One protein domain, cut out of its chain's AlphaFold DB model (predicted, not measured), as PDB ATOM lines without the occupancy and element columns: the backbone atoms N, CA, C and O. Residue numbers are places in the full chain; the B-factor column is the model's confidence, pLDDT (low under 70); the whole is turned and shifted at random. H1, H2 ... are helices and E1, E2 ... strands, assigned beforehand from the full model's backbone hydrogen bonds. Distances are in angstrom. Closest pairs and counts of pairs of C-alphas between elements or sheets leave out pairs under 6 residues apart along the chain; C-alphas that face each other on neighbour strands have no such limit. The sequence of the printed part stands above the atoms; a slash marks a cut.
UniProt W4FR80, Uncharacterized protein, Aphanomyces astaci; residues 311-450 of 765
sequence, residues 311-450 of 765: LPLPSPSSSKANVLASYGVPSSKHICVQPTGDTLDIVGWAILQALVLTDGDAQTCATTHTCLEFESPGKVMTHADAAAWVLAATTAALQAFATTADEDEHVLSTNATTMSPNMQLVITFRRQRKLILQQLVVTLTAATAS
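AT A GLANCE: This is residues 311 to 450 of the 765 residues of an uncharacterized protein of Aphanomyces astaci (UniProt W4FR80). What is the main picture? Two lobes follow each other along the longest axis: the long helix H6 with H4 and H5 packed on it, and a small cluster in which H1 and H3 run side by side and H2 packs on H1. What are the counts and size? The printed part has 140 residues, mostly helix, with six named helices and one named strand in the order H1 E1 H2 H3 H4 H5 H6. It is loose, with a radius of gyration of the C-alphas of 18.2 A, and spans 60 by 36 by 21 A.

HOW THE PARTS SIT: What touches the longest helix? H6, residues 421 to 449, touches H4, residues 383 to 400, opposite ways at a steep tilt of 37 degrees, only just past shallow; the closest C-alphas, of Thr 394 and Leu 437, are 5.8 A apart. With residues 424 to 435 alone it touches H5, residues 405 to 414, in a helical hairpin at a shallow tilt of 30 degrees; the closest C-alphas, of Ala 405 and Arg 431, are 5.2 A apart. What of the other helices? H1, residues 318 to 326, touches H3, residues 359 to 368, the same way at 17 degrees, the closest C-alphas, of Val 323 and Ala 366, 4.2 A apart. H1 also touches H2, residues 346 to 356, the closest C-alphas, of Lys 320 and Ala 354, 5.7 A apart; H2 and H4 are near each other. Where is the strand, and how are the helix backbones? E1, residues 334 to 337, pairs with no named strand; its closest C-alpha to H2, of Ile 335, is 4.5 A from that of Gly 348. In H1 to H6 every O i to N i+4 pair is within hydrogen-bond range.

IN THESE COORDINATES: Where does H1 begin? C-alpha 318 is at (-38.819, -27.206, 4.772). Where does H6 end? It measures 42.5 A, to C-alpha 449 at (-10.849, -47.117, -7.415); H4 measures 25.7 A.

THE WHOLE: Is it unbroken? The printed part has no cut, and the link from H3 to H4, 14 residues, is long. Where is confidence low? Residues 325 to 330, 367, 374 to 378 and 447 to 450 are under 70.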
ATOM      1  N   LEU A 311     -33.038 -40.721 -11.788       91.00
ATOM      2  CA  LEU A 311     -32.830 -41.238 -10.438       91.00
ATOM      3  C   LEU A 311     -33.714 -40.466  -9.451       91.00
ATOM      4  O   LEU A 311     -33.786 -39.239  -9.550       91.00
ATOM      5  N   PRO A 312     -34.389 -41.139  -8.505       88.50
ATOM      6  CA  PRO A 312     -35.269 -40.474  -7.554       88.50
ATOM      7  C   PRO A 312     -34.478 -39.557  -6.616       88.50
ATOM      8  O   PRO A 312     -33.474 -39.962  -6.028       88.50
ATOM      9  N   LEU A 313     -34.961 -38.328  -6.447       86.69
ATOM     10  CA  LEU A 313     -34.430 -37.375  -5.479       86.69
ATOM     11  C   LEU A 313     -35.186 -37.499  -4.147       86.69
ATOM     12  O   LEU A 313     -36.415 -37.607  -4.146       86.69
ATOM     13  N   PRO A 314     -34.484 -37.449  -3.002       86.50
ATOM     14  CA  PRO A 314     -35.123 -37.307  -1.704       86.50
ATOM     15  C   PRO A 314     -35.946 -36.018  -1.623       86.50
ATOM     16  O   PRO A 314     -35.536 -34.973  -2.125       86.50
ATOM     17  N   SER A 315     -37.082 -36.071  -0.927       85.00
ATOM     18  CA  SER A 315     -37.865 -34.866  -0.652       85.00
ATOM     19  C   SER A 315     -37.077 -33.915   0.261       85.00
ATOM     20  O   SER A 315     -36.630 -34.344   1.330       85.00
ATOM     21  N   PRO A 316     -36.919 -32.631  -0.106       85.19
ATOM     22  CA  PRO A 316     -36.245 -31.664   0.749       85.19
ATOM     23  C   PRO A 316     -37.070 -31.376   2.012       85.19
ATOM     24  O   PRO A 316     -38.300 -31.331   1.974       85.19
ATOM     25  N   SER A 317     -36.391 -31.153   3.143       85.81
ATOM     26  CA  SER A 317     -37.015 -30.581   4.345       85.81
ATOM     27  C   SER A 317     -37.466 -29.142   4.079       85.81
ATOM     28  O   SER A 317     -37.016 -28.515   3.122       85.81
ATOM     29  N   SER A 318     -38.311 -28.575   4.945       85.12
ATOM     30  CA  SER A 318     -38.819 -27.206   4.772       85.12
ATOM     31  C   SER A 318     -37.702 -26.160   4.644       85.12
ATOM     32  O   SER A 318     -37.783 -25.278   3.799       85.12
ATOM     33  N   SER A 319     -36.627 -26.287   5.429       83.25
ATOM     34  CA  SER A 319     -35.434 -25.426   5.353       83.25
ATOM     35  C   SER A 319     -34.762 -25.492   3.976       83.25
ATOM     36  O   SER A 319     -34.446 -24.462   3.388       83.25
ATOM     37  N   LYS A 320     -34.595 -26.695   3.424       86.38
ATOM     38  CA  LYS A 320     -33.950 -26.941   2.125       86.38
ATOM     39  C   LYS A 320     -34.850 -26.559   0.953       86.38
ATOM     40  O   LYS A 320     -34.372 -25.995  -0.023       86.38
ATOM     41  N   ALA A 321     -36.154 -26.795   1.072       79.81
ATOM     42  CA  ALA A 321     -37.150 -26.328   0.116       79.81
ATOM     43  C   ALA A 321     -37.173 -24.795   0.044       79.81
ATOM     44  O   ALA A 321     -37.244 -24.242  -1.048       79.81
ATOM     45  N   ASN A 322     -37.017 -24.108   1.182       76.25
ATOM     46  CA  ASN A 322     -36.889 -22.652   1.214       76.25
ATOM     47  C   ASN A 322     -35.614 -22.166   0.509       76.25
ATOM     48  O   ASN A 322     -35.669 -21.156  -0.189       76.25
ATOM     49  N   VAL A 323     -34.484 -22.878   0.643       77.25
ATOM     50  CA  VAL A 323     -33.282 -22.582  -0.160       77.25
ATOM     51  C   VAL A 323     -33.617 -22.704  -1.639       77.25
ATOM     52  O   VAL A 323     -33.426 -21.750  -2.377       77.25
ATOM     53  N   LEU A 324     -34.165 -23.834  -2.074       74.25
ATOM     54  CA  LEU A 324     -34.479 -24.069  -3.484       74.25
ATOM     55  C   LEU A 324     -35.428 -23.005  -4.047       74.25
ATOM     56  O   LEU A 324     -35.129 -22.416  -5.081       74.25
ATOM     57  N   ALA A 325     -36.488 -22.670  -3.311       66.44
ATOM     58  CA  ALA A 325     -37.424 -21.610  -3.671       66.44
ATOM     59  C   ALA A 325     -36.758 -20.226  -3.751       66.44
ATOM     60  O   ALA A 325     -37.112 -19.434  -4.616       66.44
ATOM     61  N   SER A 326     -35.772 -19.933  -2.895       64.62
ATOM     62  CA  SER A 326     -35.036 -18.661  -2.948       64.62
ATOM     63  C   SER A 326     -34.192 -18.508  -4.223       64.62
ATOM     64  O   SER A 326     -34.007 -17.403  -4.719       64.62
ATOM     65  N   TYR A 327     -33.747 -19.622  -4.811       63.91
ATOM     66  CA  TYR A 327     -33.090 -19.649  -6.122       63.91
ATOM     67  C   TYR A 327     -34.079 -19.922  -7.278       63.91
ATOM     68  O   TYR A 327     -33.624 -20.217  -8.378       63.91
ATOM     69  N   GLY A 328     -35.392 -19.916  -7.008       60.56
ATOM     70  CA  GLY A 328     -36.474 -20.313  -7.924       60.56
ATOM     71  C   GLY A 328     -36.293 -21.667  -8.591       60.56
ATOM     72  O   GLY A 328     -36.791 -21.918  -9.686       60.56
ATOM     73  N   VAL A 329     -35.605 -22.578  -7.911       62.44
ATOM     74  CA  VAL A 329     -35.458 -23.948  -8.381       62.44
ATOM     75  C   VAL A 329     -36.825 -24.625  -8.282       62.44
ATOM     76  O   VAL A 329     -37.360 -24.744  -7.173       62.44
ATOM     77  N   PRO A 330     -37.408 -25.074  -9.409       57.16
ATOM     78  CA  PRO A 330     -38.696 -25.738  -9.385       57.16
ATOM     79  C   PRO A 330     -38.591 -27.056  -8.624       57.16
ATOM     80  O   PRO A 330     -37.527 -27.677  -8.529       57.16
ATOM     81  N   SER A 331     -39.720 -27.510  -8.085       71.88
ATOM     82  CA  SER A 331     -39.749 -28.818  -7.449       71.88
ATOM     83  C   SER A 331     -39.479 -29.903  -8.494       71.88
ATOM     84  O   SER A 331     -40.032 -29.889  -9.592       71.88
ATOM     85  N   SER A 332     -38.616 -30.852  -8.156       77.38
ATOM     86  CA  SER A 332     -38.395 -32.043  -8.963       77.38
ATOM     87  C   SER A 332     -38.251 -33.245  -8.046       77.38
ATOM     88  O   SER A 332     -37.712 -33.156  -6.942       77.38
ATOM     89  N   LYS A 333     -38.758 -34.386  -8.506       83.00
ATOM     90  CA  LYS A 333     -38.675 -35.667  -7.790       83.00
ATOM     91  C   LYS A 333     -37.565 -36.560  -8.327       83.00
ATOM     92  O   LYS A 333     -37.384 -37.670  -7.835       83.00
ATOM     93  N   HIS A 334     -36.854 -36.109  -9.353       85.19
ATOM     94  CA  HIS A 334     -35.849 -36.903 -10.037       85.19
ATOM     95  C   HIS A 334     -34.738 -36.038 -10.630       85.19
ATOM     96  O   HIS A 334     -34.962 -34.869 -10.942       85.19
ATOM     97  N   ILE A 335     -33.573 -36.647 -10.824       86.94
ATOM     98  CA  ILE A 335     -32.433 -36.082 -11.549       86.94
ATOM     99  C   ILE A 335     -32.090 -36.970 -12.746       86.94
ATOM    100  O   ILE A 335     -32.015 -38.193 -12.616       86.94
ATOM    101  N   CYS A 336     -31.911 -36.369 -13.919       88.62
ATOM    102  CA  CYS A 336     -31.576 -37.062 -15.168       88.62
ATOM    103  C   CYS A 336     -30.054 -37.238 -15.314       88.62
ATOM    104  O   CYS A 336     -29.355 -36.278 -15.613       88.62
ATOM    105  N   VAL A 337     -29.523 -38.449 -15.119       90.25
ATOM    106  CA  VAL A 337     -28.071 -38.733 -15.135       90.25
ATOM    107  C   VAL A 337     -27.667 -39.522 -16.383       90.25
ATOM    108  O   VAL A 337     -28.260 -40.555 -16.698       90.25
ATOM    109  N   GLN A 338     -26.664 -39.033 -17.108       88.50
ATOM    110  CA  GLN A 338     -26.144 -39.632 -18.339       88.50
ATOM    111  C   GLN A 338     -25.220 -40.825 -18.041       88.50
ATOM    112  O   GLN A 338     -24.673 -40.906 -16.945       88.50
ATOM    113  N   PRO A 339     -24.965 -41.733 -19.004       86.44
ATOM    114  CA  PRO A 339     -24.105 -42.905 -18.788       86.44
ATOM    115  C   PRO A 339     -22.684 -42.602 -18.281       86.44
ATOM    116  O   PRO A 339     -22.055 -43.476 -17.687       86.44
ATOM    117  N   THR A 340     -22.174 -41.388 -18.514       81.75
ATOM    118  CA  THR A 340     -20.862 -40.923 -18.034       81.75
ATOM    119  C   THR A 340     -20.842 -40.592 -16.539       81.75
ATOM    120  O   THR A 340     -19.766 -40.444 -15.969       81.75
ATOM    121  N   GLY A 341     -22.008 -40.491 -15.894       82.56
ATOM    122  CA  GLY A 341     -22.164 -39.963 -14.535       82.56
ATOM    123  C   GLY A 341     -22.453 -38.461 -14.493       82.56
ATOM    124  O   GLY A 341     -22.810 -37.950 -13.434       82.56
ATOM    125  N   ASP A 342     -22.351 -37.771 -15.631       77.81
ATOM    126  CA  ASP A 342     -22.681 -36.353 -15.747       77.81
ATOM    127  C   ASP A 342     -24.196 -36.132 -15.806       77.81
ATOM    128  O   ASP A 342     -24.983 -37.035 -16.101       77.81
ATOM    129  N   THR A 343     -24.626 -34.899 -15.560       78.31
ATOM    130  CA  THR A 343     -26.018 -34.503 -15.754       78.31
ATOM    131  C   THR A 343     -26.120 -33.070 -16.254       78.31
ATOM    132  O   THR A 343     -25.404 -32.178 -15.798       78.31
ATOM    133  N   LEU A 344     -27.025 -32.876 -17.217       70.12
ATOM    134  CA  LEU A 344     -27.436 -31.572 -17.739       70.12
ATOM    135  C   LEU A 344     -28.645 -31.002 -16.967       70.12
ATOM    136  O   LEU A 344     -29.111 -29.905 -17.268       70.12
ATOM    137  N   ASP A 345     -29.159 -31.742 -15.980       72.62
ATOM    138  CA  ASP A 345     -30.311 -31.384 -15.155       72.62
ATOM    139  C   ASP A 345     -29.881 -30.468 -14.001       72.62
ATOM    140  O   ASP A 345     -29.614 -30.896 -12.875       72.62
ATOM    141  N   ILE A 346     -29.804 -29.173 -14.310       71.19
ATOM    142  CA  ILE A 346     -29.403 -28.132 -13.358       71.19
ATOM    143  C   ILE A 346     -30.331 -28.061 -12.133       71.19
ATOM    144  O   ILE A 346     -29.887 -27.716 -11.037       71.19
ATOM    145  N   VAL A 347     -31.609 -28.419 -12.301       73.69
ATOM    146  CA  VAL A 347     -32.613 -28.432 -11.228       73.69
ATOM    147  C   VAL A 347     -32.308 -29.575 -10.271       73.69
ATOM    148  O   VAL A 347     -32.194 -29.362  -9.063       73.69
ATOM    149  N   GLY A 348     -32.118 -30.782 -10.806       77.62
ATOM    150  CA  GLY A 348     -31.741 -31.943 -10.012       77.62
ATOM    151  C   GLY A 348     -30.427 -31.729  -9.257       77.62
ATOM    152  O   GLY A 348     -30.342 -32.085  -8.080       77.62
ATOM    153  N   TRP A 349     -29.440 -31.076  -9.883       79.44
ATOM    154  CA  TRP A 349     -28.179 -30.709  -9.228       79.44
ATOM    155  C   TRP A 349     -28.372 -29.784  -8.033       79.44
ATOM    156  O   TRP A 349     -27.826 -30.041  -6.958       79.44
ATOM    157  N   ALA A 350     -29.151 -28.720  -8.210       79.56
ATOM    158  CA  ALA A 350     -29.409 -27.758  -7.149       79.56
ATOM    159  C   ALA A 350     -30.146 -28.406  -5.971       79.56
ATOM    160  O   ALA A 350     -29.804 -28.154  -4.814       79.56
ATOM    161  N   ILE A 351     -31.102 -29.297  -6.252       84.88
ATOM    162  CA  ILE A 351     -31.796 -30.082  -5.225       84.88
ATOM    163  C   ILE A 351     -30.808 -30.975  -4.478       84.88
ATOM    164  O   ILE A 351     -30.791 -30.958  -3.249       84.88
ATOM    165  N   LEU A 352     -29.952 -31.715  -5.185       86.69
ATOM    166  CA  LEU A 352     -28.981 -32.609  -4.557       86.69
ATOM    167  C   LEU A 352     -28.001 -31.854  -3.643       86.69
ATOM    168  O   LEU A 352     -27.727 -32.296  -2.527       86.69
ATOM    169  N   GLN A 353     -27.545 -30.677  -4.066       87.81
ATOM    170  CA  GLN A 353     -26.702 -29.797  -3.254       87.81
ATOM    171  C   GLN A 353     -27.434 -29.229  -2.035       87.81
ATOM    172  O   GLN A 353     -26.894 -29.216  -0.931       87.81
ATOM    173  N   ALA A 354     -28.688 -28.804  -2.188       87.38
ATOM    174  CA  ALA A 354     -29.482 -28.355  -1.048       87.38
ATOM    175  C   ALA A 354     -29.709 -29.490  -0.034       87.38
ATOM    176  O   ALA A 354     -29.774 -29.248   1.174       87.38
ATOM    177  N   LEU A 355     -29.794 -30.741  -0.501       86.88
ATOM    178  CA  LEU A 355     -29.994 -31.912   0.350       86.88
ATOM    179  C   LEU A 355     -28.816 -32.208   1.281       86.88
ATOM    180  O   LEU A 355     -29.063 -32.735   2.370       86.88
ATOM    181  N   VAL A 356     -27.586 -31.835   0.921       87.75
ATOM    182  CA  VAL A 356     -26.403 -32.058   1.772       87.75
ATOM    183  C   VAL A 356     -26.174 -30.961   2.815       87.75
ATOM    184  O   VAL A 356     -25.409 -31.165   3.753       87.75
ATOM    185  N   LEU A 357     -26.874 -29.825   2.715       88.19
ATOM    186  CA  LEU A 357     -26.782 -28.746   3.702       88.19
ATOM    187  C   LEU A 357     -27.321 -29.173   5.073       88.19
ATOM    188  O   LEU A 357     -28.327 -29.888   5.181       88.19
ATOM    189  N   THR A 358     -26.697 -28.656   6.133       89.75
ATOM    190  CA  THR A 358     -27.311 -28.649   7.466       89.75
ATOM    191  C   THR A 358     -28.473 -27.654   7.498       89.75
ATOM    192  O   THR A 358     -28.526 -26.734   6.684       89.75
ATOM    193  N   ASP A 359     -29.413 -27.785   8.439       86.06
ATOM    194  CA  ASP A 359     -30.533 -26.833   8.530       86.06
ATOM    195  C   ASP A 359     -30.065 -25.392   8.815       86.06
ATOM    196  O   ASP A 359     -30.665 -24.437   8.316       86.06
ATOM    197  N   GLY A 360     -28.964 -25.225   9.559       84.94
ATOM    198  CA  GLY A 360     -28.349 -23.917   9.806       84.94
ATOM    199  C   GLY A 360     -27.707 -23.315   8.552       84.94
ATOM    200  O   GLY A 360     -27.918 -22.134   8.250       84.94
ATOM    201  N   ASP A 361     -26.985 -24.130   7.779       88.00
ATOM    202  CA  ASP A 361     -26.378 -23.697   6.514       88.00
ATOM    203  C   ASP A 361     -27.439 -23.439   5.442       88.00
ATOM    204  O   ASP A 361     -27.309 -22.497   4.664       88.00
ATOM    205  N   ALA A 362     -28.524 -24.217   5.433       86.06
ATOM    206  CA  ALA A 362     -29.673 -24.002   4.566       86.06
ATOM    207  C   ALA A 362     -30.332 -22.649   4.863       86.06
ATOM    208  O   ALA A 362     -30.520 -21.845   3.954       86.06
ATOM    209  N   GLN A 363     -30.599 -22.323   6.130       81.19
ATOM    210  CA  GLN A 363     -31.185 -21.027   6.481       81.19
ATOM    211  C   GLN A 363     -30.278 -19.850   6.076       81.19
ATOM    212  O   GLN A 363     -30.748 -18.837   5.546       81.19
ATOM    213  N   THR A 364     -28.967 -20.000   6.281       82.75
ATOM    214  CA  THR A 364     -27.970 -19.010   5.852       82.75
ATOM    215  C   THR A 364     -27.964 -18.881   4.331       82.75
ATOM    216  O   THR A 364     -28.059 -17.774   3.800       82.75
ATOM    217  N   CYS A 365     -27.945 -20.004   3.616       80.00
ATOM    218  CA  CYS A 365     -27.910 -20.029   2.163       80.00
ATOM    219  C   CYS A 365     -29.171 -19.451   1.519       80.00
ATOM    220  O   CYS A 365     -29.050 -18.676   0.571       80.00
ATOM    221  N   ALA A 366     -30.357 -19.742   2.059       72.19
ATOM    222  CA  ALA A 366     -31.615 -19.146   1.606       72.19
ATOM    223  C   ALA A 366     -31.587 -17.612   1.699       72.19
ATOM    224  O   ALA A 366     -32.285 -16.920   0.968       72.19
ATOM    225  N   THR A 367     -30.747 -17.054   2.576       68.25
ATOM    226  CA  THR A 367     -30.578 -15.605   2.710       68.25
ATOM    227  C   THR A 367     -29.467 -15.082   1.801       68.25
ATOM    228  O   THR A 367     -29.661 -14.085   1.107       68.25
ATOM    229  N   THR A 368     -28.305 -15.739   1.745       71.00
ATOM    230  CA  THR A 368     -27.122 -15.227   1.027       71.00
ATOM    231  C   THR A 368     -27.128 -15.546  -0.464       71.00
ATOM    232  O   THR A 368     -26.737 -14.690  -1.252       71.00
ATOM    233  N   HIS A 369     -27.665 -16.701  -0.853       76.06
ATOM    234  CA  HIS A 369     -27.659 -17.266  -2.208       76.06
ATOM    235  C   HIS A 369     -26.248 -17.518  -2.768       76.06
ATOM    236  O   HIS A 369     -25.946 -17.208  -3.915       76.06
ATOM    237  N   THR A 370     -25.355 -18.052  -1.932       75.12
ATOM    238  CA  THR A 370     -23.942 -18.286  -2.288       75.12
ATOM    239  C   THR A 370     -23.506 -19.753  -2.244       75.12
ATOM    240  O   THR A 370     -22.320 -20.023  -2.435       75.12
ATOM    241  N   CYS A 371     -24.415 -20.684  -1.932       75.38
ATOM    242  CA  CYS A 371     -24.067 -22.075  -1.617       75.38
ATOM    243  C   CYS A 371     -24.333 -23.088  -2.743       75.38
ATOM    244  O   CYS A 371     -23.645 -24.104  -2.777       75.38
ATOM    245  N   LEU A 372     -25.301 -22.833  -3.636       76.69
ATOM    246  CA  LEU A 372     -25.636 -23.740  -4.740       76.69
ATOM    247  C   LEU A 372     -24.907 -23.312  -6.021       76.69
ATOM    248  O   LEU A 372     -24.881 -22.124  -6.345       76.69
ATOM    249  N   GLU A 373     -24.365 -24.274  -6.766       71.12
ATOM    250  CA  GLU A 373     -23.810 -24.075  -8.111       71.12
ATOM    251  C   GLU A 373     -24.508 -25.006  -9.105       71.12
ATOM    252  O   GLU A 373     -24.483 -26.216  -8.963       71.12
ATOM    253  N   PHE A 374     -25.112 -24.473 -10.160       65.56
ATOM    254  CA  PHE A 374     -25.981 -25.253 -11.061       65.56
ATOM    255  C   PHE A 374     -25.236 -26.149 -12.059       65.56
ATOM    256  O   PHE A 374     -25.837 -26.809 -12.903       65.56
ATOM    257  N   GLU A 375     -23.910 -26.122 -12.014       58.59
ATOM    258  CA  GLU A 375     -23.049 -26.512 -13.125       58.59
ATOM    259  C   GLU A 375     -21.975 -27.526 -12.748       58.59
ATOM    260  O   GLU A 375     -21.292 -28.067 -13.617       58.59
ATOM    261  N   SER A 376     -21.830 -27.769 -11.451       65.50
ATOM    262  CA  SER A 376     -20.897 -28.706 -10.853       65.50
ATOM    263  C   SER A 376     -21.522 -29.238  -9.552       65.50
ATOM    264  O   SER A 376     -22.530 -28.690  -9.102       65.50
ATOM    265  N   PRO A 377     -20.936 -30.260  -8.902       62.06
ATOM    266  CA  PRO A 377     -21.317 -30.677  -7.546       62.06
ATOM    267  C   PRO A 377     -21.300 -29.524  -6.519       62.06
ATOM    268  O   PRO A 377     -21.912 -29.627  -5.459       62.06
ATOM    269  N   GLY A 378     -20.668 -28.398  -6.857       65.44
ATOM    270  CA  GLY A 378     -20.755 -27.134  -6.142       65.44
ATOM    271  C   GLY A 378     -19.827 -27.034  -4.941       65.44
ATOM    272  O   GLY A 378     -18.951 -27.866  -4.714       65.44
ATOM    273  N   LYS A 379     -20.018 -25.978  -4.140       72.81
ATOM    274  CA  LYS A 379     -19.214 -25.714  -2.928       72.81
ATOM    275  C   LYS A 379     -19.564 -26.622  -1.756       72.81
ATOM    276  O   LYS A 379     -18.772 -26.754  -0.829       72.81
ATOM    277  N   VAL A 380     -20.771 -27.178  -1.770       81.44
ATOM    278  CA  VAL A 380     -21.368 -27.881  -0.626       81.44
ATOM    279  C   VAL A 380     -21.299 -29.398  -0.759       81.44
ATOM    280  O   VAL A 380     -21.505 -30.098   0.227       81.44
ATOM    281  N   MET A 381     -20.983 -29.910  -1.952       82.44
ATOM    282  CA  MET A 381     -20.850 -31.335  -2.231       82.44
ATOM    283  C   MET A 381     -19.579 -31.576  -3.045       82.44
ATOM    284  O   MET A 381     -19.341 -30.915  -4.054       82.44
ATOM    285  N   THR A 382     -18.742 -32.531  -2.635       83.50
ATOM    286  CA  THR A 382     -17.562 -32.877  -3.436       83.50
ATOM    287  C   THR A 382     -17.954 -33.736  -4.641       83.50
ATOM    288  O   THR A 382     -18.981 -34.416  -4.636       83.50
ATOM    289  N   HIS A 383     -17.103 -33.773  -5.672       81.50
ATOM    290  CA  HIS A 383     -17.297 -34.680  -6.813       81.50
ATOM    291  C   HIS A 383     -17.346 -36.153  -6.379       81.50
ATOM    292  O   HIS A 383     -18.084 -36.942  -6.963       81.50
ATOM    293  N   ALA A 384     -16.595 -36.517  -5.334       82.56
ATOM    294  CA  ALA A 384     -16.598 -37.865  -4.780       82.56
ATOM    295  C   ALA A 384     -17.923 -38.189  -4.073       82.56
ATOM    296  O   ALA A 384     -18.481 -39.261  -4.302       82.56
ATOM    297  N   ASP A 385     -18.459 -37.259  -3.277       83.88
ATOM    298  CA  ASP A 385     -19.748 -37.442  -2.597       83.88
ATOM    299  C   ASP A 385     -20.895 -37.540  -3.602       83.88
ATOM    300  O   ASP A 385     -21.782 -38.385  -3.465       83.88
ATOM    301  N   ALA A 386     -20.863 -36.708  -4.645       85.31
ATOM    302  CA  ALA A 386     -21.847 -36.753  -5.715       85.31
ATOM    303  C   ALA A 386     -21.791 -38.084  -6.474       85.31
ATOM    304  O   ALA A 386     -22.818 -38.746  -6.625       85.31
ATOM    305  N   ALA A 387     -20.596 -38.530  -6.869       86.75
ATOM    306  CA  ALA A 387     -20.402 -39.829  -7.507       86.75
ATOM    307  C   ALA A 387     -20.876 -40.988  -6.614       86.75
ATOM    308  O   ALA A 387     -21.522 -41.915  -7.102       86.75
ATOM    309  N   ALA A 388     -20.609 -40.926  -5.306       88.12
ATOM    310  CA  ALA A 388     -21.062 -41.927  -4.345       88.12
ATOM    311  C   ALA A 388     -22.593 -41.952  -4.215       88.12
ATOM    312  O   ALA A 388     -23.189 -43.032  -4.215       88.12
ATOM    313  N   TRP A 389     -23.241 -40.782  -4.159       90.25
ATOM    314  CA  TRP A 389     -24.701 -40.689  -4.141       90.25
ATOM    315  C   TRP A 389     -25.314 -41.262  -5.421       90.25
ATOM    316  O   TRP A 389     -26.206 -42.109  -5.344       90.25
ATOM    317  N   VAL A 390     -24.800 -40.866  -6.593       90.56
ATOM    318  CA  VAL A 390     -25.282 -41.363  -7.890       90.56
ATOM    319  C   VAL A 390     -25.097 -42.875  -7.978       90.56
ATOM    320  O   VAL A 390     -26.023 -43.570  -8.392       90.56
ATOM    321  N   LEU A 391     -23.956 -43.416  -7.544       92.31
ATOM    322  CA  LEU A 391     -23.700 -44.858  -7.530       92.31
ATOM    323  C   LEU A 391     -24.688 -45.608  -6.624       92.31
ATOM    324  O   LEU A 391     -25.227 -46.645  -7.025       92.31
ATOM    325  N   ALA A 392     -24.964 -45.082  -5.429       91.88
ATOM    326  CA  ALA A 392     -25.924 -45.674  -4.503       91.88
ATOM    327  C   ALA A 392     -27.350 -45.656  -5.081       91.88
ATOM    328  O   ALA A 392     -28.018 -46.693  -5.111       91.88
ATOM    329  N   ALA A 393     -27.788 -44.509  -5.608       92.69
ATOM    330  CA  ALA A 393     -29.098 -44.350  -6.238       92.69
ATOM    331  C   ALA A 393     -29.252 -45.239  -7.486       92.69
ATOM    332  O   ALA A 393     -30.284 -45.883  -7.663       92.69
ATOM    333  N   THR A 394     -28.204 -45.342  -8.306       93.94
ATOM    334  CA  THR A 394     -28.147 -46.214  -9.490       93.94
ATOM    335  C   THR A 394     -28.274 -47.686  -9.100       93.94
ATOM    336  O   THR A 394     -29.050 -48.424  -9.704       93.94
ATOM    337  N   THR A 395     -27.547 -48.117  -8.065       94.31
ATOM    338  CA  THR A 395     -27.585 -49.503  -7.574       94.31
ATOM    339  C   THR A 395     -28.976 -49.862  -7.054       94.31
ATOM    340  O   THR A 395     -29.513 -50.911  -7.409       94.31
ATOM    341  N   ALA A 396     -29.591 -48.971  -6.271       92.81
ATOM    342  CA  ALA A 396     -30.951 -49.156  -5.772       92.81
ATOM    343  C   ALA A 396     -31.981 -49.209  -6.914       92.81
ATOM    344  O   ALA A 396     -32.835 -50.094  -6.933       92.81
ATOM    345  N   ALA A 397     -31.875 -48.308  -7.898       93.00
ATOM    346  CA  ALA A 397     -32.751 -48.300  -9.067       93.00
ATOM    347  C   ALA A 397     -32.622 -49.591  -9.891       93.00
ATOM    348  O   ALA A 397     -33.629 -50.147 -10.322       93.00
ATOM    349  N   LEU A 398     -31.404 -50.114 -10.072       93.88
ATOM    350  CA  LEU A 398     -31.180 -51.365 -10.798       93.88
ATOM    351  C   LEU A 398     -31.801 -52.571 -10.074       93.88
ATOM    352  O   LEU A 398     -32.386 -53.434 -10.724       93.88
ATOM    353  N   GLN A 399     -31.721 -52.608  -8.739       93.31
ATOM    354  CA  GLN A 399     -32.323 -53.659  -7.906       93.31
ATOM    355  C   GLN A 399     -33.858 -53.616  -7.882       93.31
ATOM    356  O   GLN A 399     -34.488 -54.634  -7.603       93.31
ATOM    357  N   ALA A 400     -34.465 -52.462  -8.171       92.12
ATOM    358  CA  ALA A 400     -35.916 -52.312  -8.197       92.12
ATOM    359  C   ALA A 400     -36.576 -52.970  -9.426       92.12
ATOM    360  O   ALA A 400     -37.775 -53.253  -9.403       92.12
ATOM    361  N   PHE A 401     -35.823 -53.243 -10.499       94.38
ATOM    362  CA  PHE A 401     -36.367 -53.928 -11.670       94.38
ATOM    363  C   PHE A 401     -36.614 -55.410 -11.385       94.38
ATOM    364  O   PHE A 401     -35.702 -56.149 -11.030       94.38
ATOM    365  N   ALA A 402     -37.828 -55.885 -11.671       95.00
ATOM    366  CA  ALA A 402     -38.159 -57.305 -11.528       95.00
ATOM    367  C   ALA A 402     -37.543 -58.221 -12.612       95.00
ATOM    368  O   ALA A 402     -37.705 -59.433 -12.532       95.00
ATOM    369  N   THR A 403     -36.873 -57.663 -13.630       96.56
ATOM    370  CA  THR A 403     -36.174 -58.422 -14.684       96.56
ATOM    371  C   THR A 403     -34.810 -57.816 -14.984       96.56
ATOM    372  O   THR A 403     -34.614 -56.604 -14.851       96.56
ATOM    373  N   THR A 404     -33.886 -58.623 -15.494       96.12
ATOM    374  CA  THR A 404     -32.553 -58.208 -15.957       96.12
ATOM    375  C   THR A 404     -32.574 -57.695 -17.403       96.12
ATOM    376  O   THR A 404     -33.560 -57.857 -18.127       96.12
ATOM    377  N   ALA A 405     -31.522 -56.994 -17.839       95.69
ATOM    378  CA  ALA A 405     -31.425 -56.508 -19.223       95.69
ATOM    379  C   ALA A 405     -31.349 -57.656 -20.251       95.69
ATOM    380  O   ALA A 405     -31.889 -57.520 -21.350       95.69
ATOM    381  N   ASP A 406     -30.742 -58.783 -19.872       96.19
ATOM    382  CA  ASP A 406     -30.612 -59.976 -20.717       96.19
ATOM    383  C   ASP A 406     -31.938 -60.732 -20.845       96.19
ATOM    384  O   ASP A 406     -32.292 -61.175 -21.935       96.19
ATOM    385  N   GLU A 407     -32.721 -60.820 -19.765       96.88
ATOM    386  CA  GLU A 407     -34.086 -61.357 -19.824       96.88
ATOM    387  C   GLU A 407     -34.970 -60.528 -20.760       96.88
ATOM    388  O   GLU A 407     -35.709 -61.086 -21.570       96.88
ATOM    389  N   ASP A 408     -34.871 -59.197 -20.696       97.06
ATOM    390  CA  ASP A 408     -35.622 -58.323 -21.600       97.06
ATOM    391  C   ASP A 408     -35.175 -58.496 -23.061       97.06
ATOM    392  O   ASP A 408     -36.025 -58.534 -23.949       97.06
ATOM    393  N   GLU A 409     -33.872 -58.649 -23.324       95.50
ATOM    394  CA  GLU A 409     -33.351 -58.937 -24.670       95.50
ATOM    395  C   GLU A 409     -33.847 -60.289 -25.191       95.50
ATOM    396  O   GLU A 409     -34.262 -60.422 -26.346       95.50
ATOM    397  N   HIS A 410     -33.854 -61.304 -24.328       95.06
ATOM    398  CA  HIS A 410     -34.369 -62.619 -24.669       95.06
ATOM    399  C   HIS A 410     -35.857 -62.553 -25.025       95.06
ATOM    400  O   HIS A 410     -36.274 -63.115 -26.036       95.06
ATOM    401  N   VAL A 411     -36.662 -61.817 -24.253       94.44
ATOM    402  CA  VAL A 411     -38.091 -61.623 -24.541       94.44
ATOM    403  C   VAL A 411     -38.303 -60.852 -25.847       94.44
ATOM    404  O   VAL A 411     -39.173 -61.224 -26.636       94.44
ATOM    405  N   LEU A 412     -37.514 -59.807 -26.109       93.25
ATOM    406  CA  LEU A 412     -37.598 -59.037 -27.353       93.25
ATOM    407  C   LEU A 412     -37.232 -59.881 -28.579       93.25
ATOM    408  O   LEU A 412     -37.917 -59.787 -29.593       93.25
ATOM    409  N   SER A 413     -36.201 -60.722 -28.486       90.81
ATOM    410  CA  SER A 413     -35.736 -61.562 -29.599       90.81
ATOM    411  C   SER A 413     -36.639 -62.771 -29.866       90.81
ATOM    412  O   SER A 413     -36.921 -63.080 -31.023       90.81
ATOM    413  N   THR A 414     -37.142 -63.436 -28.823       89.19
ATOM    414  CA  THR A 414     -37.990 -64.637 -28.961       89.19
ATOM    415  C   THR A 414     -39.434 -64.328 -29.342       89.19
ATOM    416  O   THR A 414     -40.044 -65.091 -30.090       89.19
ATOM    417  N   ASN A 415     -39.974 -63.196 -28.880       87.56
ATOM    418  CA  ASN A 415     -41.385 -62.843 -29.064       87.56
ATOM    419  C   ASN A 415     -41.597 -61.659 -30.023       87.56
ATOM    420  O   ASN A 415     -42.693 -61.097 -30.062       87.56
ATOM    421  N   ALA A 416     -40.583 -61.278 -30.810       74.25
ATOM    422  CA  ALA A 416     -40.623 -60.115 -31.703       74.25
ATOM    423  C   ALA A 416     -41.871 -60.065 -32.606       74.25
ATOM    424  O   ALA A 416     -42.406 -58.992 -32.867       74.25
ATOM    425  N   THR A 417     -42.353 -61.221 -33.073       76.38
ATOM    426  CA  THR A 417     -43.482 -61.322 -34.013       76.38
ATOM    427  C   THR A 417     -44.841 -61.544 -33.348       76.38
ATOM    428  O   THR A 417     -45.867 -61.425 -34.013       76.38
ATOM    429  N   THR A 418     -44.877 -61.905 -32.064       86.69
ATOM    430  CA  THR A 418     -46.115 -62.207 -31.320       86.69
ATOM    431  C   THR A 418     -46.498 -61.095 -30.346       86.69
ATOM    432  O   THR A 418     -47.655 -60.995 -29.933       86.69
ATOM    433  N   MET A 419     -45.541 -60.239 -29.986       90.75
ATOM    434  CA  MET A 419     -45.726 -59.132 -29.062       90.75
ATOM    435  C   MET A 419     -46.373 -57.923 -29.743       90.75
ATOM    436  O   MET A 419     -46.078 -57.595 -30.889       90.75
ATOM    437  N   SER A 420     -47.255 -57.222 -29.025       91.06
ATOM    438  CA  SER A 420     -47.827 -55.983 -29.552       91.06
ATOM    439  C   SER A 420     -46.782 -54.858 -29.595       91.06
ATOM    440  O   SER A 420     -45.945 -54.787 -28.689       91.06
ATOM    441  N   PRO A 421     -46.870 -53.918 -30.559       89.88
ATOM    442  CA  PRO A 421     -45.931 -52.795 -30.665       89.88
ATOM    443  C   PRO A 421     -45.794 -51.985 -29.367       89.88
ATOM    444  O   PRO A 421     -44.699 -51.592 -28.979       89.88
ATOM    445  N   ASN A 422     -46.901 -51.803 -28.638       93.12
ATOM    446  CA  ASN A 422     -46.910 -51.120 -27.344       93.12
ATOM    447  C   ASN A 422     -46.066 -51.848 -26.289       93.12
ATOM    448  O   ASN A 422     -45.311 -51.214 -25.558       93.12
ATOM    449  N   MET A 423     -46.187 -53.177 -26.192       94.56
ATOM    450  CA  MET A 423     -45.405 -53.948 -25.221       94.56
ATOM    451  C   MET A 423     -43.931 -54.017 -25.633       94.56
ATOM    452  O   MET A 423     -43.056 -53.912 -24.777       94.56
ATOM    453  N   GLN A 424     -43.651 -54.108 -26.936       93.19
ATOM    454  CA  GLN A 424     -42.286 -54.064 -27.453       93.19
ATOM    455  C   GLN A 424     -41.601 -52.741 -27.092       93.19
ATOM    456  O   GLN A 424     -40.473 -52.754 -26.602       93.19
ATOM    457  N   LEU A 425     -42.299 -51.610 -27.242       93.94
ATOM    458  CA  LEU A 425     -41.799 -50.297 -26.835       93.94
ATOM    459  C   LEU A 425     -41.518 -50.225 -25.326       93.94
ATOM    460  O   LEU A 425     -40.455 -49.753 -24.930       93.94
ATOM    461  N   VAL A 426     -42.428 -50.734 -24.487       96.50
ATOM    462  CA  VAL A 426     -42.247 -50.788 -23.023       96.50
ATOM    463  C   VAL A 426     -40.992 -51.569 -22.638       96.50
ATOM    464  O   VAL A 426     -40.165 -51.058 -21.884       96.50
ATOM    465  N   ILE A 427     -40.833 -52.791 -23.156       96.25
ATOM    466  CA  ILE A 427     -39.689 -53.645 -22.808       96.25
ATOM    467  C   ILE A 427     -38.391 -53.044 -23.353       96.25
ATOM    468  O   ILE A 427     -37.388 -53.029 -22.645       96.25
ATOM    469  N   THR A 428     -38.413 -52.476 -24.562       95.56
ATOM    470  CA  THR A 428     -37.249 -51.790 -25.146       95.56
ATOM    471  C   THR A 428     -36.807 -50.615 -24.273       95.56
ATOM    472  O   THR A 428     -35.632 -50.522 -23.915       95.56
ATOM    473  N   PHE A 429     -37.746 -49.758 -23.862       96.12
ATOM    474  CA  PHE A 429     -37.463 -48.608 -23.005       96.12
ATOM    475  C   PHE A 429     -36.916 -49.032 -21.635       96.12
ATOM    476  O   PHE A 429     -35.867 -48.546 -21.200       96.12
ATOM    477  N   ARG A 430     -37.580 -49.995 -20.977       96.50
ATOM    478  CA  ARG A 430     -37.151 -50.557 -19.688       96.50
ATOM    479  C   ARG A 430     -35.749 -51.159 -19.768       96.50
ATOM    480  O   ARG A 430     -34.915 -50.913 -18.895       96.50
ATOM    481  N   ARG A 431     -35.467 -51.924 -20.822       95.94
ATOM    482  CA  ARG A 431     -34.148 -52.510 -21.060       95.94
ATOM    483  C   ARG A 431     -33.077 -51.434 -21.205       95.94
ATOM    484  O   ARG A 431     -32.039 -51.537 -20.560       95.94
ATOM    485  N   GLN A 432     -33.332 -50.388 -21.989       95.50
ATOM    486  CA  GLN A 432     -32.393 -49.273 -22.141       95.50
ATOM    487  C   GLN A 432     -32.099 -48.575 -20.809       95.50
ATOM    488  O   GLN A 432     -30.938 -48.273 -20.546       95.50
ATOM    489  N   ARG A 433     -33.105 -48.376 -19.936       95.19
ATOM    490  CA  ARG A 433     -32.864 -47.817 -18.590       95.19
ATOM    491  C   ARG A 433     -31.867 -48.683 -17.815       95.19
ATOM    492  O   ARG A 433     -30.900 -48.159 -17.270       95.19
ATOM    493  N   LYS A 434     -32.058 -50.008 -17.822       95.88
ATOM    494  CA  LYS A 434     -31.149 -50.959 -17.158       95.88
ATOM    495  C   LYS A 434     -29.730 -50.915 -17.716       95.88
ATOM    496  O   LYS A 434     -28.791 -50.922 -16.930       95.88
ATOM    497  N   LEU A 435     -29.569 -50.827 -19.037       95.44
ATOM    498  CA  LEU A 435     -28.245 -50.735 -19.665       95.44
ATOM    499  C   LEU A 435     -27.497 -49.460 -19.247       95.44
ATOM    500  O   LEU A 435     -26.316 -49.531 -18.915       95.44
ATOM    501  N   ILE A 436     -28.180 -48.311 -19.197       94.75
ATOM    502  CA  ILE A 436     -27.573 -47.059 -18.720       94.75
ATOM    503  C   ILE A 436     -27.193 -47.172 -17.237       94.75
ATOM    504  O   ILE A 436     -26.082 -46.801 -16.867       94.75
ATOM    505  N   LEU A 437     -28.071 -47.727 -16.392       95.62
ATOM    506  CA  LEU A 437     -27.775 -47.952 -14.970       95.62
ATOM    507  C   LEU A 437     -26.561 -48.878 -14.775       95.62
ATOM    508  O   LEU A 437     -25.693 -48.596 -13.956       95.62
ATOM    509  N   GLN A 438     -26.461 -49.965 -15.546       95.06
ATOM    510  CA  GLN A 438     -25.303 -50.865 -15.514       95.06
ATOM    511  C   GLN A 438     -24.011 -50.143 -15.925       95.06
ATOM    512  O   GLN A 438     -22.996 -50.267 -15.239       95.06
ATOM    513  N   GLN A 439     -24.054 -49.344 -16.997       93.50
ATOM    514  CA  GLN A 439     -22.914 -48.540 -17.444       93.50
ATOM    515  C   GLN A 439     -22.486 -47.509 -16.389       93.50
ATOM    516  O   GLN A 439     -21.290 -47.316 -16.166       93.50
ATOM    517  N   LEU A 440     -23.445 -46.881 -15.707       93.56
ATOM    518  CA  LEU A 440     -23.191 -45.948 -14.608       93.56
ATOM    519  C   LEU A 440     -22.459 -46.616 -13.444       93.56
ATOM    520  O   LEU A 440     -21.459 -46.077 -12.968       93.56
ATOM    521  N   VAL A 441     -22.900 -47.807 -13.017       93.69
ATOM    522  CA  VAL A 441     -22.218 -48.572 -11.957       93.69
ATOM    523  C   VAL A 441     -20.762 -48.831 -12.336       93.69
ATOM    524  O   VAL A 441     -19.868 -48.578 -11.526       93.69
ATOM    525  N   VAL A 442     -20.506 -49.283 -13.568       91.50
ATOM    526  CA  VAL A 442     -19.144 -49.540 -14.063       91.50
ATOM    527  C   VAL A 442     -18.304 -48.261 -14.049       91.50
ATOM    528  O   VAL A 442     -17.197 -48.254 -13.507       91.50
ATOM    529  N   THR A 443     -18.844 -47.173 -14.598       89.25
ATOM    530  CA  THR A 443     -18.146 -45.888 -14.747       89.25
ATOM    531  C   THR A 443     -17.763 -45.290 -13.389       89.25
ATOM    532  O   THR A 443     -16.608 -44.921 -13.171       89.25
ATOM    533  N   LEU A 444     -18.695 -45.262 -12.434       88.25
ATOM    534  CA  LEU A 444     -18.482 -44.656 -11.115       88.25
ATOM    535  C   LEU A 444     -17.630 -45.537 -10.182       88.25
ATOM    536  O   LEU A 444     -16.851 -45.022  -9.375       88.25
ATOM    537  N   THR A 445     -17.703 -46.866 -10.314       86.81
ATOM    538  CA  THR A 445     -16.838 -47.785  -9.547       86.81
ATOM    539  C   THR A 445     -15.378 -47.696 -10.006       86.81
ATOM    540  O   THR A 445     -14.459 -47.713  -9.188       86.81
ATOM    541  N   ALA A 446     -15.132 -47.534 -11.311       76.81
ATOM    542  CA  ALA A 446     -13.780 -47.337 -11.837       76.81
ATOM    543  C   ALA A 446     -13.156 -45.999 -11.386       76.81
ATOM    544  O   ALA A 446     -11.965 -45.943 -11.062       76.81
ATOM    545  N   ALA A 447     -13.964 -44.936 -11.313       67.44
ATOM    546  CA  ALA A 447     -13.532 -43.618 -10.849       67.44
ATOM    547  C   ALA A 447     -13.119 -43.625  -9.363       67.44
ATOM    548  O   ALA A 447     -12.089 -43.057  -9.003       67.44
ATOM    549  N   THR A 448     -13.873 -44.328  -8.514       63.50
ATOM    550  CA  THR A 448     -13.605 -44.439  -7.066       63.50
ATOM    551  C   THR A 448     -12.396 -45.321  -6.730       63.50
ATOM    552  O   THR A 448     -11.722 -45.083  -5.728       63.50
ATOM    553  N   ALA A 449     -12.050 -46.293  -7.580       55.53
ATOM    554  CA  ALA A 449     -10.849 -47.117  -7.415       55.53
ATOM    555  C   ALA A 449      -9.532 -46.375  -7.742       55.53
ATOM    556  O   ALA A 449      -8.472 -46.769  -7.256       55.53
ATOM    557  N   SER A 450      -9.590 -45.297  -8.536       51.69
ATOM    558  CA  SER A 450      -8.407 -44.536  -8.976       51.69
ATOM    559  C   SER A 450      -8.005 -43.391  -8.029       51.69
ATOM    560  O   SER A 450      -6.957 -42.778  -8.224       51.69
TER     561      SER A 450